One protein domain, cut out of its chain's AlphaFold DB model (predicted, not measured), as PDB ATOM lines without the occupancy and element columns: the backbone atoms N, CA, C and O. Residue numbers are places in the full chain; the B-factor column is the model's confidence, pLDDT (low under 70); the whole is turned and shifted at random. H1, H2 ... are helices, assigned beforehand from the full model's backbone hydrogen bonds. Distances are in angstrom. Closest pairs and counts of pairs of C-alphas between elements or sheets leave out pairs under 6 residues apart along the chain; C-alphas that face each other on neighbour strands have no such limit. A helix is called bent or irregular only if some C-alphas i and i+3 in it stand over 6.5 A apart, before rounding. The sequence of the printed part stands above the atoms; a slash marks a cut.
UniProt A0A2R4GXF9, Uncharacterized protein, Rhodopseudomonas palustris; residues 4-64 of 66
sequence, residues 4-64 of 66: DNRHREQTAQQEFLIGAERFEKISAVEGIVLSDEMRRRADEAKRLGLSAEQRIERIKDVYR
ATOM      1  N   ASP A   4     -60.677 -62.048 -19.071       57.31
ATOM      2  CA  ASP A   4     -60.013 -61.392 -20.194       57.31
ATOM      3  C   ASP A   4     -60.128 -59.854 -20.168       57.31
ATOM      4  O   ASP A   4     -59.225 -59.133 -20.592       57.31
ATOM      5  N   ASN A   5     -61.213 -59.318 -19.594       55.44
ATOM      6  CA  ASN A   5     -61.411 -57.867 -19.536       55.44
ATOM      7  C   ASN A   5     -60.564 -57.188 -18.442       55.44
ATOM      8  O   ASN A   5     -60.246 -56.007 -18.556       55.44
ATOM      9  N   ARG A   6     -60.142 -57.936 -17.408       53.09
ATOM     10  CA  ARG A   6     -59.349 -57.396 -16.286       53.09
ATOM     11  C   ARG A   6     -57.891 -57.118 -16.669       53.09
ATOM     12  O   ARG A   6     -57.286 -56.200 -16.124       53.09
ATOM     13  N   HIS A   7     -57.332 -57.859 -17.630       51.69
ATOM     14  CA  HIS A   7     -55.960 -57.640 -18.114       51.69
ATOM     15  C   HIS A   7     -55.840 -56.460 -19.086       51.69
ATOM     16  O   HIS A   7     -54.805 -55.787 -19.138       51.69
ATOM     17  N   ARG A   8     -56.907 -56.175 -19.838       53.62
ATOM     18  CA  ARG A   8     -56.944 -55.072 -20.807       53.62
ATOM     19  C   ARG A   8     -57.053 -53.698 -20.140       53.62
ATOM     20  O   ARG A   8     -56.546 -52.722 -20.675       53.62
ATOM     21  N   GLU A   9     -57.665 -53.632 -18.960       51.56
ATOM     22  CA  GLU A   9     -57.774 -52.395 -18.172       51.56
ATOM     23  C   GLU A   9     -56.503 -52.104 -17.350       51.56
ATOM     24  O   GLU A   9     -56.153 -50.945 -17.150       51.56
ATOM     25  N   GLN A  10     -55.752 -53.135 -16.936       52.94
ATOM     26  CA  GLN A  10     -54.497 -52.977 -16.176       52.94
ATOM     27  C   GLN A  10     -53.287 -52.566 -17.032       52.94
ATOM     28  O   GLN A  10     -52.314 -52.026 -16.513       52.94
ATOM     29  N   THR A  11     -53.334 -52.799 -18.344       55.59
ATOM     30  CA  THR A  11     -52.255 -52.445 -19.286       55.59
ATOM     31  C   THR A  11     -52.280 -50.977 -19.715       55.59
ATOM     32  O   THR A  11     -51.319 -50.494 -20.307       55.59
ATOM     33  N   ALA A  12     -53.336 -50.233 -19.373       56.66
ATOM     34  CA  ALA A  12     -53.525 -48.845 -19.792       56.66
ATOM     35  C   ALA A  12     -52.582 -47.830 -19.108       56.66
ATOM     36  O   ALA A  12     -52.609 -46.655 -19.464       56.66
ATOM     37  N   GLN A  13     -51.759 -48.247 -18.138       58.75
ATOM     38  CA  GLN A  13     -50.896 -47.340 -17.360       58.75
ATOM     39  C   GLN A  13     -49.444 -47.818 -17.215       58.75
ATOM     40  O   GLN A  13     -48.730 -47.360 -16.325       58.75
ATOM     41  N   GLN A  14     -48.979 -48.742 -18.059       65.19
ATOM     42  CA  GLN A  14     -47.573 -49.134 -18.020       65.19
ATOM     43  C   GLN A  14     -46.757 -48.194 -18.913       65.19
ATOM     44  O   GLN A  14     -46.736 -48.336 -20.135       65.19
ATOM     45  N   GLU A  15     -46.112 -47.202 -18.300       74.00
ATOM     46  CA  GLU A  15     -45.172 -46.324 -18.995       74.00
ATOM     47  C   GLU A  15     -44.031 -47.162 -19.586       74.00
ATOM     48  O   GLU A  15     -43.299 -47.857 -18.876       74.00
ATOM     49  N   PHE A  16     -43.889 -47.125 -20.912       72.62
ATOM     50  CA  PHE A  16     -42.865 -47.889 -21.613       72.62
ATOM     51  C   PHE A  16     -41.628 -47.015 -21.832       72.62
ATOM     52  O   PHE A  16     -41.589 -46.165 -22.722       72.62
ATOM     53  N   LEU A  17     -40.595 -47.223 -21.015       78.88
ATOM     54  CA  LEU A  17     -39.304 -46.560 -21.184       78.88
ATOM     55  C   LEU A  17     -38.490 -47.273 -22.268       78.88
ATOM     56  O   LEU A  17     -37.919 -48.342 -22.047       78.88
ATOM     57  N   ILE A  18     -38.400 -46.655 -23.443       79.38
ATOM     58  CA  ILE A  18     -37.476 -47.080 -24.495       79.38
ATOM     59  C   ILE A  18     -36.190 -46.268 -24.420       79.38
ATOM     60  O   ILE A  18     -36.200 -45.042 -24.445       79.38
ATOM     61  N   GLY A  19     -35.057 -46.965 -24.326       80.62
ATOM     62  CA  GLY A  19     -33.749 -46.329 -24.443       80.62
ATOM     63  C   GLY A  19     -33.557 -45.675 -25.816       80.62
ATOM     64  O   GLY A  19     -34.213 -46.049 -26.793       80.62
ATOM     65  N   ALA A  20     -32.615 -44.732 -25.897       78.06
ATOM     66  CA  ALA A  20     -32.380 -43.907 -27.085       78.06
ATOM     67  C   ALA A  20     -32.176 -44.715 -28.380       78.06
ATOM     68  O   ALA A  20     -32.713 -44.342 -29.414       78.06
ATOM     69  N   GLU A  21     -31.478 -45.853 -28.320       81.25
ATOM     70  CA  GLU A  21     -31.238 -46.704 -29.497       81.25
ATOM     71  C   GLU A  21     -32.539 -47.294 -30.073       81.25
ATOM     72  O   GLU A  21     -32.728 -47.362 -31.286       81.25
ATOM     73  N   ARG A  22     -33.467 -47.725 -29.206       85.38
ATOM     74  CA  ARG A  22     -34.766 -48.250 -29.653       85.38
ATOM     75  C   ARG A  22     -35.666 -47.129 -30.153       85.38
ATOM     76  O   ARG A  22     -36.362 -47.321 -31.145       85.38
ATOM     77  N   PHE A  23     -35.617 -45.975 -29.491       83.00
ATOM     78  CA  PHE A  23     -36.317 -44.778 -29.941       83.00
ATOM     79  C   PHE A  23     -35.860 -44.365 -31.346       83.00
ATOM     80  O   PHE A  23     -36.703 -44.167 -32.209       83.00
ATOM     81  N   GLU A  24     -34.553 -44.353 -31.619       83.62
ATOM     82  CA  GLU A  24     -34.000 -44.027 -32.941       83.62
ATOM     83  C   GLU A  24     -34.497 -44.978 -34.038       83.62
ATOM     84  O   GLU A  24     -34.903 -44.523 -35.106       83.62
ATOM     85  N   LYS A  25     -34.549 -46.289 -33.764       84.50
ATOM     86  CA  LYS A  25     -35.085 -47.278 -34.718       84.50
ATOM     87  C   LYS A  25     -36.554 -47.018 -35.052       84.50
ATOM     88  O   LYS A  25     -36.933 -47.139 -36.210       84.50
ATOM     89  N   ILE A  26     -37.364 -46.652 -34.057       85.88
ATOM     90  CA  ILE A  26     -38.782 -46.315 -34.257       85.88
ATOM     91  C   ILE A  26     -38.912 -44.994 -35.021       85.88
ATOM     92  O   ILE A  26     -39.635 -44.923 -36.007       85.88
ATOM     93  N   SER A  27     -38.173 -43.959 -34.615       79.06
ATOM     94  CA  SER A  27     -38.186 -42.647 -35.268       79.06
ATOM     95  C   SER A  27     -37.780 -42.716 -36.741       79.06
ATOM     96  O   SER A  27     -38.384 -42.038 -37.566       79.06
ATOM     97  N   ALA A  28     -36.819 -43.573 -37.095       83.88
ATOM     98  CA  ALA A  28     -36.390 -43.757 -38.477       83.88
ATOM     99  C   ALA A  28     -37.494 -44.336 -39.379       83.88
ATOM    100  O   ALA A  28     -37.559 -43.968 -40.552       83.88
ATOM    101  N   VAL A  29     -38.378 -45.193 -38.846       87.88
ATOM    102  CA  VAL A  29     -39.552 -45.700 -39.587       87.88
ATOM    103  C   VAL A  29     -40.490 -44.552 -39.966       87.88
ATOM    104  O   VAL A  29     -41.001 -44.523 -41.080       87.88
ATOM    105  N   GLU A  30     -40.637 -43.568 -39.081       83.94
ATOM    106  CA  GLU A  30     -41.430 -42.351 -39.298       83.94
ATOM    107  C   GLU A  30     -40.663 -41.260 -40.079       83.94
ATOM    108  O   GLU A  30     -41.122 -40.125 -40.203       83.94
ATOM    109  N   GLY A  31     -39.459 -41.561 -40.585       86.19
ATOM    110  CA  GLY A  31     -38.614 -40.610 -41.315       86.19
ATOM    111  C   GLY A  31     -37.967 -39.524 -40.444       86.19
ATOM    112  O   GLY A  31     -37.368 -38.584 -40.969       86.19
ATOM    113  N   ILE A  32     -38.048 -39.639 -39.117       85.50
ATOM    114  CA  ILE A  32     -37.428 -38.711 -38.170       85.50
ATOM    115  C   ILE A  32     -35.983 -39.154 -37.940       85.50
ATOM    116  O   ILE A  32     -35.708 -40.115 -37.221       85.50
ATOM    117  N   VAL A  33     -35.044 -38.424 -38.539       86.19
ATOM    118  CA  VAL A  33     -33.604 -38.675 -38.418       86.19
ATOM    119  C   VAL A  33     -32.906 -37.407 -37.943       86.19
ATOM    120  O   VAL A  33     -33.207 -36.305 -38.402       86.19
ATOM    121  N   LEU A  34     -31.951 -37.551 -37.022       84.31
ATOM    122  CA  LEU A  34     -31.120 -36.431 -36.588       84.31
ATOM    123  C   LEU A  34     -30.242 -35.947 -37.749       84.31
ATOM    124  O   LEU A  34     -29.571 -36.749 -38.399       84.31
ATOM    125  N   SER A  35     -30.193 -34.633 -37.968       88.44
ATOM    126  CA  SER A  35     -29.156 -34.043 -38.814       88.44
ATOM    127  C   SER A  35     -27.784 -34.161 -38.138       88.44
ATOM    128  O   SER A  35     -27.680 -34.373 -36.926       88.44
ATOM    129  N   ASP A  36     -26.707 -33.981 -38.898       90.88
ATOM    130  CA  ASP A  36     -25.350 -34.068 -38.343       90.88
ATOM    131  C   ASP A  36     -25.082 -33.005 -37.275       90.88
ATOM    132  O   ASP A  36     -24.385 -33.252 -36.292       90.88
ATOM    133  N   GLU A  37     -25.692 -31.831 -37.419       90.19
ATOM    134  CA  GLU A  37     -25.610 -30.771 -36.421       90.19
ATOM    135  C   GLU A  37     -26.342 -31.155 -35.124       90.19
ATOM    136  O   GLU A  37     -25.842 -30.914 -34.023       90.19
ATOM    137  N   MET A  38     -27.502 -31.812 -35.236       89.25
ATOM    138  CA  MET A  38     -28.239 -32.335 -34.083       89.25
ATOM    139  C   MET A  38     -27.458 -33.451 -33.375       89.25
ATOM    140  O   MET A  38     -27.397 -33.453 -32.145       89.25
ATOM    141  N   ARG A  39     -26.806 -34.351 -34.129       89.88
ATOM    142  CA  ARG A  39     -25.925 -35.394 -33.568       89.88
ATOM    143  C   ARG A  39     -24.766 -34.793 -32.777       89.88
ATOM    144  O   ARG A  39     -24.582 -35.145 -31.616       89.88
ATOM    145  N   ARG A  40     -24.061 -33.809 -33.347       90.81
ATOM    146  CA  ARG A  40     -22.956 -33.117 -32.655       90.81
ATOM    147  C   ARG A  40     -23.394 -32.499 -31.328       90.81
ATOM    148  O   ARG A  40     -22.700 -32.656 -30.328       90.81
ATOM    149  N   ARG A  41     -24.557 -31.838 -31.294       90.12
ATOM    150  CA  ARG A  41     -25.116 -31.266 -30.055       90.12
ATOM    151  C   ARG A  41     -25.449 -32.342 -29.021       90.12
ATOM    152  O   ARG A  41     -25.216 -32.139 -27.830       90.12
ATOM    153  N   ALA A  42     -25.995 -33.476 -29.460       88.88
ATOM    154  CA  ALA A  42     -26.307 -34.594 -28.573       88.88
ATOM    155  C   ALA A  42     -25.035 -35.194 -27.950       88.88
ATOM    156  O   ALA A  42     -24.993 -35.403 -26.734       88.88
ATOM    157  N   ASP A  43     -23.989 -35.391 -28.753       91.19
ATOM    158  CA  ASP A  43     -22.689 -35.887 -28.291       91.19
ATOM    159  C   ASP A  43     -22.008 -34.903 -27.338       91.19
ATOM    160  O   ASP A  43     -21.480 -35.299 -26.298       91.19
ATOM    161  N   GLU A  44     -22.065 -33.606 -27.642       92.94
ATOM    162  CA  GLU A  44     -21.539 -32.567 -26.761       92.94
ATOM    163  C   GLU A  44     -22.257 -32.567 -25.409       92.94
ATOM    164  O   GLU A  44     -21.607 -32.529 -24.364       92.94
ATOM    165  N   ALA A  45     -23.587 -32.660 -25.404       91.56
ATOM    166  CA  ALA A  45     -24.346 -32.710 -24.164       91.56
ATOM    167  C   ALA A  45     -24.020 -33.953 -23.325       91.56
ATOM    168  O   ALA A  45     -23.924 -33.853 -22.101       91.56
ATOM    169  N   LYS A  46     -23.788 -35.100 -23.977       90.31
ATOM    170  CA  LYS A  46     -23.309 -36.318 -23.312       90.31
ATOM    171  C   LYS A  46     -21.913 -36.115 -22.722       90.31
ATOM    172  O   LYS A  46     -21.688 -36.474 -21.571       90.31
ATOM    173  N   ARG A  47     -20.995 -35.502 -23.477       93.69
ATOM    174  CA  ARG A  47     -19.627 -35.194 -23.027       93.69
ATOM    175  C   ARG A  47     -19.610 -34.247 -21.826       93.69
ATOM    176  O   ARG A  47     -18.762 -34.391 -20.954       93.69
ATOM    177  N   LEU A  48     -20.533 -33.290 -21.786       94.19
ATOM    178  CA  LEU A  48     -20.684 -32.333 -20.689       94.19
ATOM    179  C   LEU A  48     -21.462 -32.894 -19.488       94.19
ATOM    180  O   LEU A  48     -21.585 -32.198 -18.485       94.19
ATOM    181  N   GLY A  49     -21.989 -34.120 -19.576       95.50
ATOM    182  CA  GLY A  49     -22.752 -34.742 -18.493       95.50
ATOM    183  C   GLY A  49     -24.067 -34.025 -18.180       95.50
ATOM    184  O   GLY A  49     -24.489 -34.007 -17.028       95.50
ATOM    185  N   LEU A  50     -24.697 -33.403 -19.183       93.69
ATOM    186  CA  LEU A  50     -25.920 -32.633 -18.966       93.69
ATOM    187  C   LEU A  50     -27.097 -33.523 -18.555       93.69
ATOM    188  O   LEU A  50     -27.302 -34.601 -19.123       93.69
ATOM    189  N   SER A  51     -27.921 -33.012 -17.636       92.75
ATOM    190  CA  SER A  51     -29.210 -33.624 -17.303       92.75
ATOM    191  C   SER A  51     -30.188 -33.547 -18.483       92.75
ATOM    192  O   SER A  51     -29.972 -32.824 -19.463       92.75
ATOM    193  N   ALA A  52     -31.291 -34.293 -18.403       88.31
ATOM    194  CA  ALA A  52     -32.331 -34.255 -19.427       88.31
ATOM    195  C   ALA A  52     -32.935 -32.845 -19.570       88.31
ATOM    196  O   ALA A  52     -33.098 -32.354 -20.686       88.31
ATOM    197  N   GLU A  53     -33.177 -32.163 -18.454       92.81
ATOM    198  CA  GLU A  53     -33.743 -30.811 -18.399       92.81
ATOM    199  C   GLU A  53     -32.798 -29.802 -19.057       92.81
ATOM    200  O   GLU A  53     -33.210 -29.017 -19.909       92.81
ATOM    201  N   GLN A  54     -31.503 -29.882 -18.744       93.94
ATOM    202  CA  GLN A  54     -30.485 -29.015 -19.342       93.94
ATOM    203  C   GLN A  54     -30.361 -29.227 -20.854       93.94
ATOM    204  O   GLN A  54     -30.171 -28.273 -21.612       93.94
ATOM    205  N   ARG A  55     -30.480 -30.478 -21.314       91.88
ATOM    206  CA  ARG A  55     -30.507 -30.802 -22.747       91.88
ATOM    207  C   ARG A  55     -31.718 -30.182 -23.435       91.88
ATOM    208  O   ARG A  55     -31.559 -29.609 -24.509       91.88
ATOM    209  N   ILE A  56     -32.897 -30.282 -22.820       90.62
ATOM    210  CA  ILE A  56     -34.140 -29.712 -23.351       90.62
ATOM    211  C   ILE A  56     -34.027 -28.192 -23.470       90.62
ATOM    212  O   ILE A  56     -34.334 -27.654 -24.532       90.62
ATOM    213  N   GLU A  57     -33.538 -27.503 -22.437       93.50
ATOM    214  CA  GLU A  57     -33.380 -26.044 -22.481       93.50
ATOM    215  C   GLU A  57     -32.391 -25.603 -23.564       93.50
ATOM    216  O   GLU A  57     -32.706 -24.705 -24.340       93.50
ATOM    217  N   ARG A  58     -31.265 -26.308 -23.742       91.88
ATOM    218  CA  ARG A  58     -30.346 -26.021 -24.858       91.88
ATOM    219  C   ARG A  58     -30.992 -26.200 -26.228       91.88
ATOM    220  O   ARG A  58     -30.744 -25.402 -27.128       91.88
ATOM    221  N   ILE A  59     -31.793 -27.250 -26.414       89.56
ATOM    222  CA  ILE A  59     -32.519 -27.458 -27.674       89.56
ATOM    223  C   ILE A  59     -33.500 -26.303 -27.892       89.56
ATOM    224  O   ILE A  59     -33.531 -25.739 -28.985       89.56
ATOM    225  N   LYS A  60     -34.253 -25.907 -26.859       91.81
ATOM    226  CA  LYS A  60     -35.151 -24.749 -26.936       91.81
ATOM    227  C   LYS A  60     -34.394 -23.485 -27.313       91.81
ATOM    228  O   LYS A  60     -34.867 -22.787 -28.193       91.81
ATOM    229  N   ASP A  61     -33.241 -23.210 -26.708       90.62
ATOM    230  CA  ASP A  61     -32.429 -22.028 -27.016       90.62
ATOM    231  C   ASP A  61     -31.979 -21.998 -28.484       90.62
ATOM    232  O   ASP A  61     -32.079 -20.957 -29.128       90.62
ATOM    233  N   VAL A  62     -31.539 -23.137 -29.036       87.62
ATOM    234  CA  VAL A  62     -31.105 -23.247 -30.444       87.62
ATOM    235  C   VAL A  62     -32.247 -22.960 -31.419       87.62
ATOM    236  O   VAL A  62     -32.034 -22.317 -32.445       87.62
ATOM    237  N   TYR A  63     -33.452 -23.447 -31.118       86.19
ATOM    238  CA  TYR A  63     -34.618 -23.312 -31.996       86.19
ATOM    239  C   TYR A  63     -35.567 -22.184 -31.585       86.19
ATOM    240  O   TYR A  63     -36.621 -22.015 -32.206       86.19
ATOM    241  N   ARG A  64     -35.212 -21.397 -30.564       88.88
ATOM    242  CA  ARG A  64     -35.961 -20.209 -30.167       88.88
ATOM    243  C   ARG A  64     -35.844 -19.208 -31.310       88.88
ATOM    244  O   ARG A  64     -34.834 -18.528 -31.456       88.88
TER     245      ARG A  64
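What this domain is: This is residues 4 to 64 of the 66 residues of an uncharacterized protein of Rhodopseudomonas palustris (UniProt A0A2R4GXF9). Four helices are strung along an open chain: H4 folds back loosely beside H3, H2 is set apart, and residues 4 to 17, with H1, stick out as an arm. The printed part has 61 residues with four named helices, H1 to H4 in order along the chain, which hold 44 of them, and no named strand; its class is all helix. It is extended, with a radius of gyration of the C-alphas of 16.4 A and spans of 49 by 25 by 23 A.

How they stand to each other: H3, residues 36 to 47, and H4, residues 52 to 63, are close but not clearly touching; their closest C-alphas, of Ala 45 and Arg 55, are 6.6 A apart. They run opposite ways at a shallow tilt of 33 degrees, only just short of steep. H2, residues 20 to 29, and H1, residues 4 to 13, are apart from both and from each other. Every O i to N i+4 pair is within hydrogen-bond range in H3 and H4, 5 of 6 in H2, and 1 of 6 in H1, with 0 of 7 O i to N i+3 pairs.

Where its parts are: H1, 17.0 A long, begins at C-alpha 4 (-60.013, -61.392, -20.194) and is only just irregular: C-alphas 10 and 13 are 6.8 A apart. H4, 16.8 A, ends at C-alpha 63 (-34.618, -23.312, -31.996).

The domain as a whole: The printed part has no cut and no long link. Residues 4 to 14 have pLDDT under 70.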